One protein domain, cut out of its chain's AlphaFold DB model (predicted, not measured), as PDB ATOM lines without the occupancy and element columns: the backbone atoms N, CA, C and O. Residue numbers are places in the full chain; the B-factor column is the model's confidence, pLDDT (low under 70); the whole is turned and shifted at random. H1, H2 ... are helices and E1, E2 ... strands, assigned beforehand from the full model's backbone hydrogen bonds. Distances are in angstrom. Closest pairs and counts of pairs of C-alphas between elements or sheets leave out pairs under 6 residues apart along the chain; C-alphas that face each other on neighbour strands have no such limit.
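Overview. This is residues 6 to 105 of the 105 residues of an uncharacterized protein of Pseudarthrobacter chlorophenolicus (strain ATCC 700700 / DSM 12829 / CIP 107037 / JCM 12360 / KCTC 9906 / NCIMB 13794 / A6) (UniProt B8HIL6). A twisted four-stranded sheet, E3 E4 E5 E6, runs through the middle of the domain, and the small hairpin E1 E2 partly covers it, making a small, uneven sandwich with H1 packed at one end against both sheets. At the opposite end lie H2, near E3, and much of the long unnamed link from E3 to E4. The printed part has 100 residues, with two named helices and six named strands in the order E1 E2 E3 E4 E5 H1 E6 H2; both sheets are antiparallel. The class is mixed, helices and strands, with under half of the residues in named elements. The whole is compact, with a radius of gyration of the C-alphas of 12.6 A, and spans 34 by 28 by 22 A.

Along the chain. In the larger sheet, E3 is residues 30 to 32, 6.2 A long, E4 is 60 to 62, 6.6 A, E5 is 68 to 71, 10.3 A, and E6 is 81 to 86, 13.3 A. In the smaller, E1 is residues 6 to 9, 10.4 A, beginning at C-alpha 6 (81.558, 142.618, 104.429), and E2 is 12 to 17, 10.6 A. H1 is residues 72 to 78, 9.8 A. H2 is residues 93 to 103, 15.4 A, ending at C-alpha 103 (79.560, 145.271, 131.188).

Arrangement. E3, E4 and E5 form a meander, each strand the antiparallel neighbour of the one before; E3 and E4 are a hairpin, as are E4 and E5. N 32 and O 60 are 2.8 A apart and N 61 and O 70 are 2.8 A apart, within hydrogen-bond range. E6 is the antiparallel neighbour of E5, with N 69 and O 85 at 2.9 A. From edge to edge the strands' lines turn by 107 degrees. The hairpin E1 E2, with N 17 and O 7 at 2.8 A, faces this sheet in a sandwich, two sheets face to face, their best planes 24 degrees apart. The closest C-alphas of E1 and E6, those of Ala 6 and Ala 81, are 5.1 A apart. H1 is on the larger sheet at a height of 7.2 A, over E6 and slantwise to the strands, at 37 degrees to E6 on the local plane. The closest C-alphas of H1 and E2, those of Glu 76 and Asp 12, are 6.1 A apart. H2 only grazes the larger sheet, with residues 98 to 102, and is apart from H1. In H1 and H2 every O i to N i+4 pair is within hydrogen-bond range.

Size, cuts and confidence. The C-alphas farthest apart, those of Asp 10 and Ala 48, are 34.8 A from each other. The printed part has no cut and ends at residue 105, the chain's last. The links E2 to E3 and E3 to E4 are long, with 12 and 27 residues. The mean pLDDT of the printed part is 95.4, and no printed residue is under 70.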
ATOM      1  N   ALA A   6      81.709 141.296 103.834       97.25
ATOM      2  CA  ALA A   6      81.558 142.618 104.429       97.25
ATOM      3  C   ALA A   6      82.495 143.640 103.765       97.25
ATOM      4  O   ALA A   6      83.480 143.279 103.124       97.25
ATOM      5  N   GLU A   7      82.186 144.923 103.923       96.75
ATOM      6  CA  GLU A   7      83.037 145.999 103.415       96.75
ATOM      7  C   GLU A   7      84.103 146.361 104.456       96.75
ATOM      8  O   GLU A   7      83.798 146.505 105.639       96.75
ATOM      9  N   CYS A   8      85.346 146.551 104.024       95.31
ATOM     10  CA  CYS A   8      86.431 147.112 104.827       95.31
ATOM     11  C   CYS A   8      87.281 148.056 103.966       95.31
ATOM     12  O   CYS A   8      87.294 147.964 102.737       95.31
ATOM     13  N   ILE A   9      87.980 148.980 104.612       95.56
ATOM     14  CA  ILE A   9      88.824 150.002 103.995       95.56
ATOM     15  C   ILE A   9      90.263 149.773 104.459       95.56
ATOM     16  O   ILE A   9      90.500 149.530 105.638       95.56
ATOM     17  N   ASP A  10      91.217 149.857 103.530       94.94
ATOM     18  CA  ASP A  10      92.661 149.808 103.811       94.94
ATOM     19  C   ASP A  10      93.110 148.606 104.672       94.94
ATOM     20  O   ASP A  10      94.050 148.720 105.455       94.94
ATOM     21  N   ASN A  11      92.445 147.453 104.512       95.44
ATOM     22  CA  ASN A  11      92.697 146.222 105.272       95.44
ATOM     23  C   ASN A  11      92.588 146.411 106.802       95.44
ATOM     24  O   ASN A  11      93.221 145.692 107.571       95.44
ATOM     25  N   ASP A  12      91.802 147.388 107.254       95.19
ATOM     26  CA  ASP A  12      91.650 147.712 108.670       95.19
ATOM     27  C   ASP A  12      90.368 147.096 109.239       95.19
ATOM     28  O   ASP A  12      89.255 147.457 108.841       95.19
ATOM     29  N   VAL A  13      90.510 146.210 110.226       94.88
ATOM     30  CA  VAL A  13      89.388 145.594 110.951       94.88
ATOM     31  C   VAL A  13      88.496 146.647 111.617       94.88
ATOM     32  O   VAL A  13      87.278 146.479 111.671       94.88
ATOM     33  N   ALA A  14      89.053 147.771 112.077       93.81
ATOM     34  CA  ALA A  14      88.274 148.839 112.706       93.81
ATOM     35  C   ALA A  14      87.359 149.580 111.713       93.81
ATOM     36  O   ALA A  14      86.377 150.203 112.120       93.81
ATOM     37  N   SER A  15      87.652 149.494 110.411       95.75
ATOM     38  CA  SER A  15      86.831 150.069 109.340       95.75
ATOM     39  C   SER A  15      85.696 149.149 108.872       95.75
ATOM     40  O   SER A  15      84.890 149.544 108.025       95.75
ATOM     41  N   LEU A  16      85.635 147.923 109.404       96.94
ATOM     42  CA  LEU A  16      84.699 146.898 108.967       96.94
ATOM     43  C   LEU A  16      83.245 147.376 109.094       96.94
ATOM     44  O   LEU A  16      82.782 147.809 110.153       96.94
ATOM     45  N   THR A  17      82.502 147.227 108.002       98.12
ATOM     46  CA  THR A  17      81.051 147.385 107.940       98.12
ATOM     47  C   THR A  17      80.439 146.040 107.587       98.12
ATOM     48  O   THR A  17      80.587 145.523 106.480       98.12
ATOM     49  N   CYS A  18      79.758 145.449 108.565       98.19
ATOM     50  CA  CYS A  18      79.088 144.167 108.438       98.19
ATOM     51  C   CYS A  18      78.064 144.190 107.295       98.19
ATOM     52  O   CYS A  18      77.444 145.211 107.013       98.19
ATOM     53  N   VAL A  19      77.780 143.021 106.722       97.69
ATOM     54  CA  VAL A  19      76.757 142.829 105.679       97.69
ATOM     55  C   VAL A  19      75.360 143.313 106.107       97.69
ATOM     56  O   VAL A  19      74.553 143.698 105.265       97.69
ATOM     57  N   CYS A  20      75.049 143.334 107.411       97.50
ATOM     58  CA  CYS A  20      73.790 143.902 107.913       97.50
ATOM     59  C   CYS A  20      73.777 145.441 108.006       97.50
ATOM     60  O   CYS A  20      72.740 146.004 108.342       97.50
ATOM     61  N   GLY A  21      74.903 146.104 107.736       97.56
ATOM     62  CA  GLY A  21      75.096 147.551 107.832       97.56
ATOM     63  C   GLY A  21      75.705 148.047 109.149       97.56
ATOM     64  O   GLY A  21      76.078 149.212 109.220       97.56
ATOM     65  N   ASN A  22      75.839 147.197 110.173       98.06
ATOM     66  CA  ASN A  22      76.456 147.584 111.447       98.06
ATOM     67  C   ASN A  22      77.979 147.756 111.318       98.06
ATOM     68  O   ASN A  22      78.637 146.971 110.634       98.06
ATOM     69  N   SER A  23      78.552 148.707 112.048       96.31
ATOM     70  CA  SER A  23      79.987 149.002 112.054       96.31
ATOM     71  C   SER A  23      80.482 149.320 113.468       96.31
ATOM     72  O   SER A  23      79.698 149.419 114.415       96.31
ATOM     73  N   ALA A  24      81.794 149.523 113.616       91.81
ATOM     74  CA  ALA A  24      82.397 149.915 114.889       91.81
ATOM     75  C   ALA A  24      81.847 151.242 115.456       91.81
ATOM     76  O   ALA A  24      81.883 151.448 116.665       91.81
ATOM     77  N   SER A  25      81.335 152.139 114.606       90.31
ATOM     78  CA  SER A  25      80.796 153.444 115.013       90.31
ATOM     79  C   SER A  25      79.289 153.461 115.293       90.31
ATOM     80  O   SER A  25      78.795 154.492 115.748       90.31
ATOM     81  N   ASP A  26      78.573 152.365 115.019       92.50
ATOM     82  CA  ASP A  26      77.129 152.235 115.253       92.50
ATOM     83  C   ASP A  26      76.847 151.441 116.543       92.50
ATOM     84  O   ASP A  26      76.948 152.000 117.636       92.50
ATOM     85  N   GLU A  27      76.580 150.130 116.459       90.75
ATOM     86  CA  GLU A  27      76.413 149.258 117.638       90.75
ATOM     87  C   GLU A  27      77.735 148.631 118.115       90.75
ATOM     88  O   GLU A  27      77.751 147.806 119.031       90.75
ATOM     89  N   GLY A  28      78.851 149.007 117.489       94.44
ATOM     90  CA  GLY A  28      80.163 148.438 117.758       94.44
ATOM     91  C   GLY A  28      80.377 147.080 117.087       94.44
ATOM     92  O   GLY A  28      79.478 146.465 116.505       94.44
ATOM     93  N   LEU A  29      81.614 146.603 117.174       97.06
ATOM     94  CA  LEU A  29      82.038 145.268 116.763       97.06
ATOM     95  C   LEU A  29      82.877 144.673 117.893       97.06
ATOM     96  O   LEU A  29      83.574 145.403 118.595       97.06
ATOM     97  N   ILE A  30      82.778 143.361 118.092       97.38
ATOM     98  CA  ILE A  30      83.350 142.689 119.262       97.38
ATOM     99  C   ILE A  30      84.458 141.744 118.805       97.38
ATOM    100  O   ILE A  30      84.220 140.898 117.945       97.38
ATOM    101  N   ALA A  31      85.647 141.840 119.403       97.44
ATOM    102  CA  ALA A  31      86.687 140.833 119.207       97.44
ATOM    103  C   ALA A  31      86.207 139.476 119.748       97.44
ATOM    104  O   ALA A  31      85.692 139.389 120.864       97.44
ATOM    105  N   ALA A  32      86.381 138.415 118.970       98.00
ATOM    106  CA  ALA A  32      85.901 137.074 119.259       98.00
ATOM    107  C   ALA A  32      86.934 136.004 118.873       98.00
ATOM    108  O   ALA A  32      87.898 136.277 118.164       98.00
ATOM    109  N   ASN A  33      86.727 134.775 119.341       97.38
ATOM    110  CA  ASN A  33      87.474 133.606 118.875       97.38
ATOM    111  C   ASN A  33      86.804 132.975 117.635       97.38
ATOM    112  O   ASN A  33      85.748 133.426 117.182       97.38
ATOM    113  N   SER A  34      87.388 131.897 117.111       97.06
ATOM    114  CA  SER A  34      86.885 131.177 115.929       97.06
ATOM    115  C   SER A  34      85.506 130.522 116.109       97.06
ATOM    116  O   SER A  34      84.822 130.260 115.122       97.06
ATOM    117  N   ASP A  35      85.049 130.327 117.351       96.75
ATOM    118  CA  ASP A  35      83.693 129.864 117.679       96.75
ATOM    119  C   ASP A  35      82.679 131.022 117.808       96.75
ATOM    120  O   ASP A  35      81.498 130.799 118.095       96.75
ATOM    121  N   GLY A  36      83.122 132.271 117.623       97.25
ATOM    122  CA  GLY A  36      82.297 133.471 117.743       97.25
ATOM    123  C   GLY A  36      82.011 133.902 119.184       97.25
ATOM    124  O   GLY A  36      81.112 134.714 119.400       97.25
ATOM    125  N   TYR A  37      82.742 133.385 120.178       97.88
ATOM    126  CA  TYR A  37      82.655 133.884 121.552       97.88
ATOM    127  C   TYR A  37      83.485 135.161 121.707       97.88
ATOM    128  O   TYR A  37      84.673 135.130 121.383       97.88
ATOM    129  N   PRO A  38      82.909 136.249 122.252       97.81
ATOM    130  CA  PRO A  38      83.657 137.431 122.661       97.81
ATOM    131  C   PRO A  38      84.884 137.086 123.512       97.81
ATOM    132  O   PRO A  38      84.772 136.338 124.489       97.81
ATOM    133  N   VAL A  39      86.043 137.640 123.153       97.12
ATOM    134  CA  VAL A  39      87.291 137.442 123.901       97.12
ATOM    135  C   VAL A  39      87.477 138.525 124.957       97.12
ATOM    136  O   VAL A  39      87.085 139.680 124.782       97.12
ATOM    137  N   HIS A  40      88.087 138.147 126.074       95.25
ATOM    138  CA  HIS A  40      88.583 139.090 127.063       95.25
ATOM    139  C   HIS A  40      89.928 139.660 126.594       95.25
ATOM    140  O   HIS A  40      90.862 138.905 126.336       95.25
ATOM    141  N   ILE A  41      89.995 140.987 126.448       89.62
ATOM    142  CA  ILE A  41      91.143 141.703 125.864       89.62
ATOM    143  C   ILE A  41      92.124 142.182 126.950       89.62
ATOM    144  O   ILE A  41      93.284 142.464 126.662       89.62
ATOM    145  N   GLU A  42      91.675 142.287 128.201       87.38
ATOM    146  CA  GLU A  42      92.509 142.785 129.297       87.38
ATOM    147  C   GLU A  42      93.357 141.676 129.934       87.38
ATOM    148  O   GLU A  42      93.049 140.484 129.855       87.38
ATOM    149  N   GLU A  43      94.449 142.073 130.590       83.69
ATOM    150  CA  GLU A  43      95.257 141.155 131.388       83.69
ATOM    151  C   GLU A  43      94.512 140.774 132.675       83.69
ATOM    152  O   GLU A  43      94.147 141.641 133.470       83.69
ATOM    153  N   GLY A  44      94.352 139.475 132.941       87.06
ATOM    154  CA  GLY A  44      93.805 139.011 134.212       87.06
ATOM    155  C   GLY A  44      92.959 137.750 134.117       87.06
ATOM    156  O   GLY A  44      93.113 136.922 133.220       87.06
ATOM    157  N   GLU A  45      92.090 137.583 135.112       92.94
ATOM    158  CA  GLU A  45      91.124 136.491 135.145       92.94
ATOM    159  C   GLU A  45      90.022 136.746 134.115       92.94
ATOM    160  O   GLU A  45      89.329 137.759 134.174       92.94
ATOM    161  N   VAL A  46      89.843 135.800 133.195       95.12
ATOM    162  CA  VAL A  46      88.803 135.868 132.166       95.12
ATOM    163  C   VAL A  46      87.421 135.800 132.828       95.12
ATOM    164  O   VAL A  46      87.110 134.792 133.473       95.12
ATOM    165  N   PRO A  47      86.562 136.822 132.657       94.62
ATOM    166  CA  PRO A  47      85.208 136.802 133.193       94.62
ATOM    167  C   PRO A  47      84.405 135.604 132.681       94.62
ATOM    168  O   PRO A  47      84.483 135.229 131.509       94.62
ATOM    169  N   ALA A  48      83.570 135.028 133.548       94.19
ATOM    170  CA  ALA A  48      82.705 133.918 133.166       94.19
ATOM    171  C   ALA A  48      81.810 134.297 131.971       94.19
ATOM    172  O   ALA A  48      81.070 135.278 132.022       94.19
ATOM    173  N   GLY A  49      81.866 133.489 130.910       93.50
ATOM    174  CA  GLY A  49      81.125 133.710 129.665       93.50
ATOM    175  C   GLY A  49      81.959 134.318 128.536       93.50
ATOM    176  O   GLY A  49      81.573 134.156 127.383       93.50
ATOM    177  N   LEU A  50      83.104 134.939 128.835       96.81
ATOM    178  CA  LEU A  50      84.071 135.360 127.819       96.81
ATOM    179  C   LEU A  50      85.080 134.247 127.530       96.81
ATOM    180  O   LEU A  50      85.353 133.392 128.376       96.81
ATOM    181  N   ALA A  51      85.637 134.268 126.324       96.56
ATOM    182  CA  ALA A  51      86.763 133.425 125.957       96.56
ATOM    183  C   ALA A  51      88.094 134.091 126.363       96.56
ATOM    184  O   ALA A  51      88.189 135.322 126.354       96.56
ATOM    185  N   PRO A  52      89.135 133.312 126.708       95.81
ATOM    186  CA  PRO A  52      90.491 133.846 126.781       95.81
ATOM    187  C   PRO A  52      90.942 134.349 125.405       95.81
ATOM    188  O   PRO A  52      90.440 133.891 124.374       95.81
ATOM    189  N   TRP A  53      91.929 135.243 125.394       94.69
ATOM    190  CA  TRP A  53      92.652 135.566 124.170       94.69
ATOM    191  C   TRP A  53      93.324 134.290 123.606       94.69
ATOM    192  O   TRP A  53      93.954 133.560 124.379       94.69
ATOM    193  N   PRO A  54      93.160 133.968 122.308       92.69
ATOM    194  CA  PRO A  54      93.755 132.790 121.683       92.69
ATOM    195  C   PRO A  54      95.289 132.853 121.677       92.69
ATOM    196  O   PRO A  54      95.877 133.894 121.405       92.69
ATOM    197  N   GLU A  55      95.949 131.723 121.955       90.62
ATOM    198  CA  GLU A  55      97.421 131.644 122.040       90.62
ATOM    199  C   GLU A  55      98.131 131.868 120.695       90.62
ATOM    200  O   GLU A  55      99.311 132.213 120.672       90.62
ATOM    201  N   ASP A  56      97.436 131.628 119.586       91.44
ATOM    202  CA  ASP A  56      97.934 131.770 118.218       91.44
ATOM    203  C   ASP A  56      97.531 133.097 117.559       91.44
ATOM    204  O   ASP A  56      97.779 133.277 116.366       91.44
ATOM    205  N   ASP A  57      96.924 134.010 118.325       91.00
ATOM    206  CA  ASP A  57      96.405 135.297 117.855       91.00
ATOM    207  C   ASP A  57      95.370 135.173 116.710       91.00
ATOM    208  O   ASP A  57      95.136 136.135 115.975       91.00
ATOM    209  N   ASP A  58      94.692 134.021 116.565       94.88
ATOM    210  CA  ASP A  58      93.632 133.813 115.561       94.88
ATOM    211  C   ASP A  58      92.308 134.489 115.971       94.88
ATOM    212  O   ASP A  58      91.288 133.865 116.291       94.88
ATOM    213  N   ILE A  59      92.340 135.820 115.995       97.31
ATOM    214  CA  ILE A  59      91.221 136.670 116.390       97.31
ATOM    215  C   ILE A  59      90.225 136.828 115.249       97.31
ATOM    216  O   ILE A  59      90.553 136.931 114.064       97.31
ATOM    217  N   HIS A  60      88.969 136.892 115.651       98.25
ATOM    218  CA  HIS A  60      87.834 137.161 114.801       98.25
ATOM    219  C   HIS A  60      87.097 138.413 115.279       98.25
ATOM    220  O   HIS A  60      87.272 138.887 116.400       98.25
ATOM    221  N   THR A  61      86.222 138.929 114.429       98.12
ATOM    222  CA  THR A  61      85.333 140.046 114.718       98.12
ATOM    223  C   THR A  61      83.890 139.588 114.589       98.12
ATOM    224  O   THR A  61      83.448 139.166 113.521       98.12
ATOM    225  N   LEU A  62      83.144 139.676 115.685       98.38
ATOM    226  CA  LEU A  62      81.721 139.382 115.776       98.38
ATOM    227  C   LEU A  62      80.906 140.667 115.599       98.38
ATOM    228  O   LEU A  62      81.098 141.654 116.311       98.38
ATOM    229  N   CYS A  63      79.918 140.622 114.707       98.31
ATOM    230  CA  CYS A  63      78.865 141.625 114.649       98.31
ATOM    231  C   CYS A  63      77.756 141.288 115.665       98.31
ATOM    232  O   CYS A  63      77.014 140.327 115.443       98.31
ATOM    233  N   PRO A  64      77.566 142.084 116.734       97.62
ATOM    234  CA  PRO A  64      76.534 141.820 117.742       97.62
ATOM    235  C   PRO A  64      75.109 141.992 117.200       97.62
ATOM    236  O   PRO A  64      74.179 141.390 117.726       97.62
ATOM    237  N   SER A  65      74.940 142.777 116.131       97.50
ATOM    238  CA  SER A  65      73.639 143.082 115.526       97.50
ATOM    239  C   SER A  65      73.017 141.881 114.798       97.50
ATOM    240  O   SER A  65      71.808 141.659 114.848       97.50
ATOM    241  N   CYS A  66      73.839 141.072 114.116       97.50
ATOM    242  CA  CYS A  66      73.345 139.965 113.282       97.50
ATOM    243  C   CYS A  66      74.069 138.625 113.468       97.50
ATOM    244  O   CYS A  66      73.659 137.637 112.863       97.50
ATOM    245  N   GLY A  67      75.138 138.581 114.263       97.88
ATOM    246  CA  GLY A  67      75.866 137.355 114.578       97.88
ATOM    247  C   GLY A  67      76.840 136.858 113.520       97.88
ATOM    248  O   GLY A  67      77.375 135.765 113.672       97.88
ATOM    249  N   ARG A  68      77.101 137.613 112.452       98.25
ATOM    250  CA  ARG A  68      78.176 137.263 111.510       98.25
ATOM    251  C   ARG A  68      79.542 137.460 112.154       98.25
ATOM    252  O   ARG A  68      79.753 138.439 112.869       98.25
ATOM    253  N   VAL A  69      80.443 136.536 111.859       98.31
ATOM    254  CA  VAL A  69      81.821 136.520 112.334       98.31
ATOM    255  C   VAL A  69      82.753 136.555 111.131       98.31
ATOM    256  O   VAL A  69      82.543 135.833 110.152       98.31
ATOM    257  N   TYR A  70      83.782 137.385 111.239       98.12
ATOM    258  CA  TYR A  70      84.807 137.612 110.228       98.12
ATOM    259  C   TYR A  70      86.163 137.305 110.844       98.12
ATOM    260  O   TYR A  70      86.389 137.631 112.006       98.12
ATOM    261  N   ARG A  71      87.063 136.676 110.099       97.88
ATOM    262  CA  ARG A  71      88.416 136.409 110.585       97.88
ATOM    263  C   ARG A  71      89.291 137.635 110.354       97.88
ATOM    264  O   ARG A  71      89.348 138.130 109.232       97.88
ATOM    265  N   ASN A  72      89.982 138.120 111.387       97.50
ATOM    266  CA  ASN A  72      90.779 139.344 111.264       97.50
ATOM    267  C   ASN A  72      91.948 139.161 110.296       97.50
ATOM    268  O   ASN A  72      92.221 140.056 109.504       97.50
ATOM    269  N   TRP A  73      92.579 137.981 110.309       97.19
ATOM    270  CA  TRP A  73      93.673 137.660 109.393       97.19
ATOM    271  C   TRP A  73      93.287 137.862 107.923       97.19
ATOM    272  O   TRP A  73      94.060 138.443 107.168       97.19
ATOM    273  N   ASP A  74      92.092 137.427 107.521       97.38
ATOM    274  CA  ASP A  74      91.639 137.536 106.129       97.38
ATOM    275  C   ASP A  74      91.441 139.020 105.739       97.38
ATOM    276  O   ASP A  74      91.803 139.444 104.641       97.38
ATOM    277  N   ILE A  75      90.981 139.856 106.675       97.00
ATOM    278  CA  ILE A  75      90.811 141.303 106.464       97.00
ATOM    279  C   ILE A  75      92.168 141.995 106.340       97.00
ATOM    280  O   ILE A  75      92.407 142.746 105.396       97.00
ATOM    281  N   GLU A  76      93.064 141.750 107.292       96.75
ATOM    282  CA  GLU A  76      94.357 142.431 107.373       96.75
ATOM    283  C   GLU A  76      95.304 141.991 106.250       96.75
ATOM    284  O   GLU A  76      96.026 142.807 105.666       96.75
ATOM    285  N   HIS A  77      95.296 140.695 105.929       95.75
ATOM    286  CA  HIS A  77      96.209 140.099 104.960       95.75
ATOM    287  C   HIS A  77      95.671 140.147 103.531       95.75
ATOM    288  O   HIS A  77      96.383 140.593 102.628       95.75
ATOM    289  N   ASP A  78      94.426 139.712 103.327       94.56
ATOM    290  CA  ASP A  78      93.842 139.555 101.993       94.56
ATOM    291  C   ASP A  78      92.997 140.770 101.579       94.56
ATOM    292  O   ASP A  78      92.729 140.959 100.391       94.56
ATOM    293  N   GLY A  79      92.629 141.639 102.530       94.50
ATOM    294  CA  GLY A  79      91.758 142.789 102.278       94.50
ATOM    295  C   GLY A  79      90.298 142.400 102.064       94.50
ATOM    296  O   GLY A  79      89.527 143.184 101.509       94.50
ATOM    297  N   GLU A  80      89.917 141.187 102.470       95.50
ATOM    298  CA  GLU A  80      88.570 140.651 102.309       95.50
ATOM    299  C   GLU A  80      87.974 140.289 103.669       95.50
ATOM    300  O   GLU A  80      88.639 139.744 104.543       95.50
ATOM    301  N   ALA A  81      86.676 140.539 103.836       97.31
ATOM    302  CA  ALA A  81      85.947 140.192 105.051       97.31
ATOM    303  C   ALA A  81      84.864 139.133 104.775       97.31
ATOM    304  O   ALA A  81      83.668 139.439 104.867       97.31
ATOM    305  N   PRO A  82      85.228 137.893 104.396       97.81
ATOM    306  CA  PRO A  82      84.251 136.831 104.209       97.81
ATOM    307  C   PRO A  82      83.613 136.445 105.547       97.81
ATOM    308  O   PRO A  82      84.275 136.360 106.582       97.81
ATOM    309  N   VAL A  83      82.312 136.161 105.532       97.94
ATOM    310  CA  VAL A  83      81.642 135.552 106.686       97.94
ATOM    311  C   VAL A  83      82.156 134.122 106.850       97.94
ATOM    312  O   VAL A  83      81.893 133.266 106.003       97.94
ATOM    313  N   VAL A  84      82.847 133.851 107.959       97.62
ATOM    314  CA  VAL A  84      83.393 132.516 108.274       97.62
ATOM    315  C   VAL A  84      82.479 131.711 109.197       97.62
ATOM    316  O   VAL A  84      82.471 130.482 109.157       97.62
ATOM    317  N   LEU A  85      81.665 132.399 110.001       97.19
ATOM    318  CA  LEU A  85      80.707 131.800 110.925       97.19
ATOM    319  C   LEU A  85      79.506 132.737 111.124       97.19
ATOM    320  O   LEU A  85      79.602 133.955 110.987       97.19
ATOM    321  N   THR A  86      78.344 132.170 111.441       97.62
ATOM    322  CA  THR A  86      77.184 132.929 111.923       97.62
ATOM    323  C   THR A  86      76.676 132.303 113.213       97.62
ATOM    324  O   THR A  86      76.418 131.100 113.260       97.62
ATOM    325  N   VAL A  87      76.528 133.124 114.247       97.75
ATOM    326  CA  VAL A  87      76.126 132.717 115.592       97.75
ATOM    327  C   VAL A  87      74.797 133.347 116.005       97.75
ATOM    328  O   VAL A  87      74.382 134.375 115.474       97.75
ATOM    329  N   ASP A  88      74.104 132.725 116.959       97.12
ATOM    330  CA  ASP A  88      72.864 133.275 117.509       97.12
ATOM    331  C   ASP A  88      73.184 134.315 118.592       97.12
ATOM    332  O   ASP A  88      73.610 133.984 119.699       97.12
ATOM    333  N   VAL A  89      72.978 135.585 118.254       97.25
ATOM    334  CA  VAL A  89      73.197 136.729 119.155       97.25
ATOM    335  C   VAL A  89      71.967 137.080 119.992       97.25
ATOM    336  O   VAL A  89      72.055 137.896 120.906       97.25
ATOM    337  N   ALA A  90      70.816 136.457 119.724       96.31
ATOM    338  CA  ALA A  90      69.574 136.726 120.441       96.31
ATOM    339  C   ALA A  90      69.381 135.804 121.655       96.31
ATOM    340  O   ALA A  90      68.659 136.157 122.592       96.31
ATOM    341  N   LYS A  91      69.989 134.611 121.653       94.31
ATOM    342  CA  LYS A  91      69.862 133.633 122.742       94.31
ATOM    343  C   LYS A  91      71.079 132.719 122.868       94.31
ATOM    344  O   LYS A  91      71.811 132.472 121.920       94.31
ATOM    345  N   GLY A  92      71.210 132.114 124.046       94.69
ATOM    346  CA  GLY A  92      72.248 131.128 124.328       94.69
ATOM    347  C   GLY A  92      73.553 131.754 124.824       94.69
ATOM    348  O   GLY A  92      73.574 132.932 125.180       94.69
ATOM    349  N   PRO A  93      74.634 130.960 124.887       96.56
ATOM    350  CA  PRO A  93      75.880 131.378 125.526       96.56
ATOM    351  C   PRO A  93      76.502 132.640 124.926       96.56
ATOM    352  O   PRO A  93      77.009 133.471 125.670       96.56
ATOM    353  N   ILE A  94      76.416 132.823 123.606       97.56
ATOM    354  CA  ILE A  94      76.994 133.987 122.919       97.56
ATOM    355  C   ILE A  94      76.223 135.264 123.250       97.56
ATOM    356  O   ILE A  94      76.836 136.286 123.542       97.56
ATOM    357  N   ALA A  95      74.890 135.207 123.301       97.38
ATOM    358  CA  ALA A  95      74.083 136.343 123.737       97.38
ATOM    359  C   ALA A  95      74.420 136.771 125.178       97.38
ATOM    360  O   ALA A  95      74.450 137.963 125.479       97.38
ATOM    361  N   GLU A  96      74.703 135.818 126.074       97.06
ATOM    362  CA  GLU A  96      75.174 136.138 127.428       97.06
ATOM    363  C   GLU A  96      76.604 136.696 127.422       97.06
ATOM    364  O   GLU A  96      76.868 137.688 128.097       97.06
ATOM    365  N   ALA A  97      77.505 136.137 126.612       97.62
ATOM    366  CA  ALA A  97      78.873 136.628 126.466       97.62
ATOM    367  C   ALA A  97      78.928 138.079 125.956       97.62
ATOM    368  O   ALA A  97      79.689 138.885 126.485       97.62
ATOM    369  N   ILE A  98      78.074 138.447 124.993       97.25
ATOM    370  CA  ILE A  98      77.945 139.828 124.495       97.25
ATOM    371  C   ILE A  98      77.540 140.777 125.629       97.25
ATOM    372  O   ILE A  98      78.119 141.852 125.775       97.25
ATOM    373  N   LYS A  99      76.574 140.383 126.474       96.31
ATOM    374  CA  LYS A  99      76.173 141.196 127.635       96.31
ATOM    375  C   LYS A  99      77.326 141.379 128.614       96.31
ATOM    376  O   LYS A  99      77.513 142.485 129.106       96.31
ATOM    377  N   VAL A 100      78.077 140.310 128.897       96.50
ATOM    378  CA  VAL A 100      79.243 140.378 129.787       96.50
ATOM    379  C   VAL A 100      80.306 141.301 129.198       96.50
ATOM    380  O   VAL A 100      80.799 142.149 129.928       96.50
ATOM    381  N   HIS A 101      80.606 141.202 127.899       95.06
ATOM    382  CA  HIS A 101      81.567 142.073 127.213       95.06
ATOM    383  C   HIS A 101      81.224 143.559 127.401       95.06
ATOM    384  O   HIS A 101      82.065 144.326 127.861       95.06
ATOM    385  N   TRP A 102      79.971 143.956 127.160       94.50
ATOM    386  CA  TRP A 102      79.542 145.349 127.338       94.50
ATOM    387  C   TRP A 102      79.485 145.822 128.794       94.50
ATOM    388  O   TRP A 102      79.435 147.019 129.034       94.50
ATOM    389  N   GLN A 103      79.473 144.913 129.769       93.44
ATOM    390  CA  GLN A 103      79.560 145.271 131.188       93.44
ATOM    391  C   GLN A 103      81.000 145.524 131.654       93.44
ATOM    392  O   GLN A 103      81.178 146.051 132.750       93.44
ATOM    393  N   GLN A 104      82.008 145.129 130.865       83.25
ATOM    394  CA  GLN A 104      83.423 145.378 131.169       83.25
ATOM    395  C   GLN A 104      83.903 146.766 130.708       83.25
ATOM    396  O   GLN A 104      84.999 147.165 131.088       83.25
ATOM    397  N   MET A 105      83.117 147.488 129.899       71.88
ATOM    398  CA  MET A 105      83.468 148.800 129.328       71.88
ATOM    399  C   MET A 105      82.683 149.947 129.960       71.88
ATOM    400  O   MET A 105      83.273 151.041 130.109       71.88
TER     401      MET A 105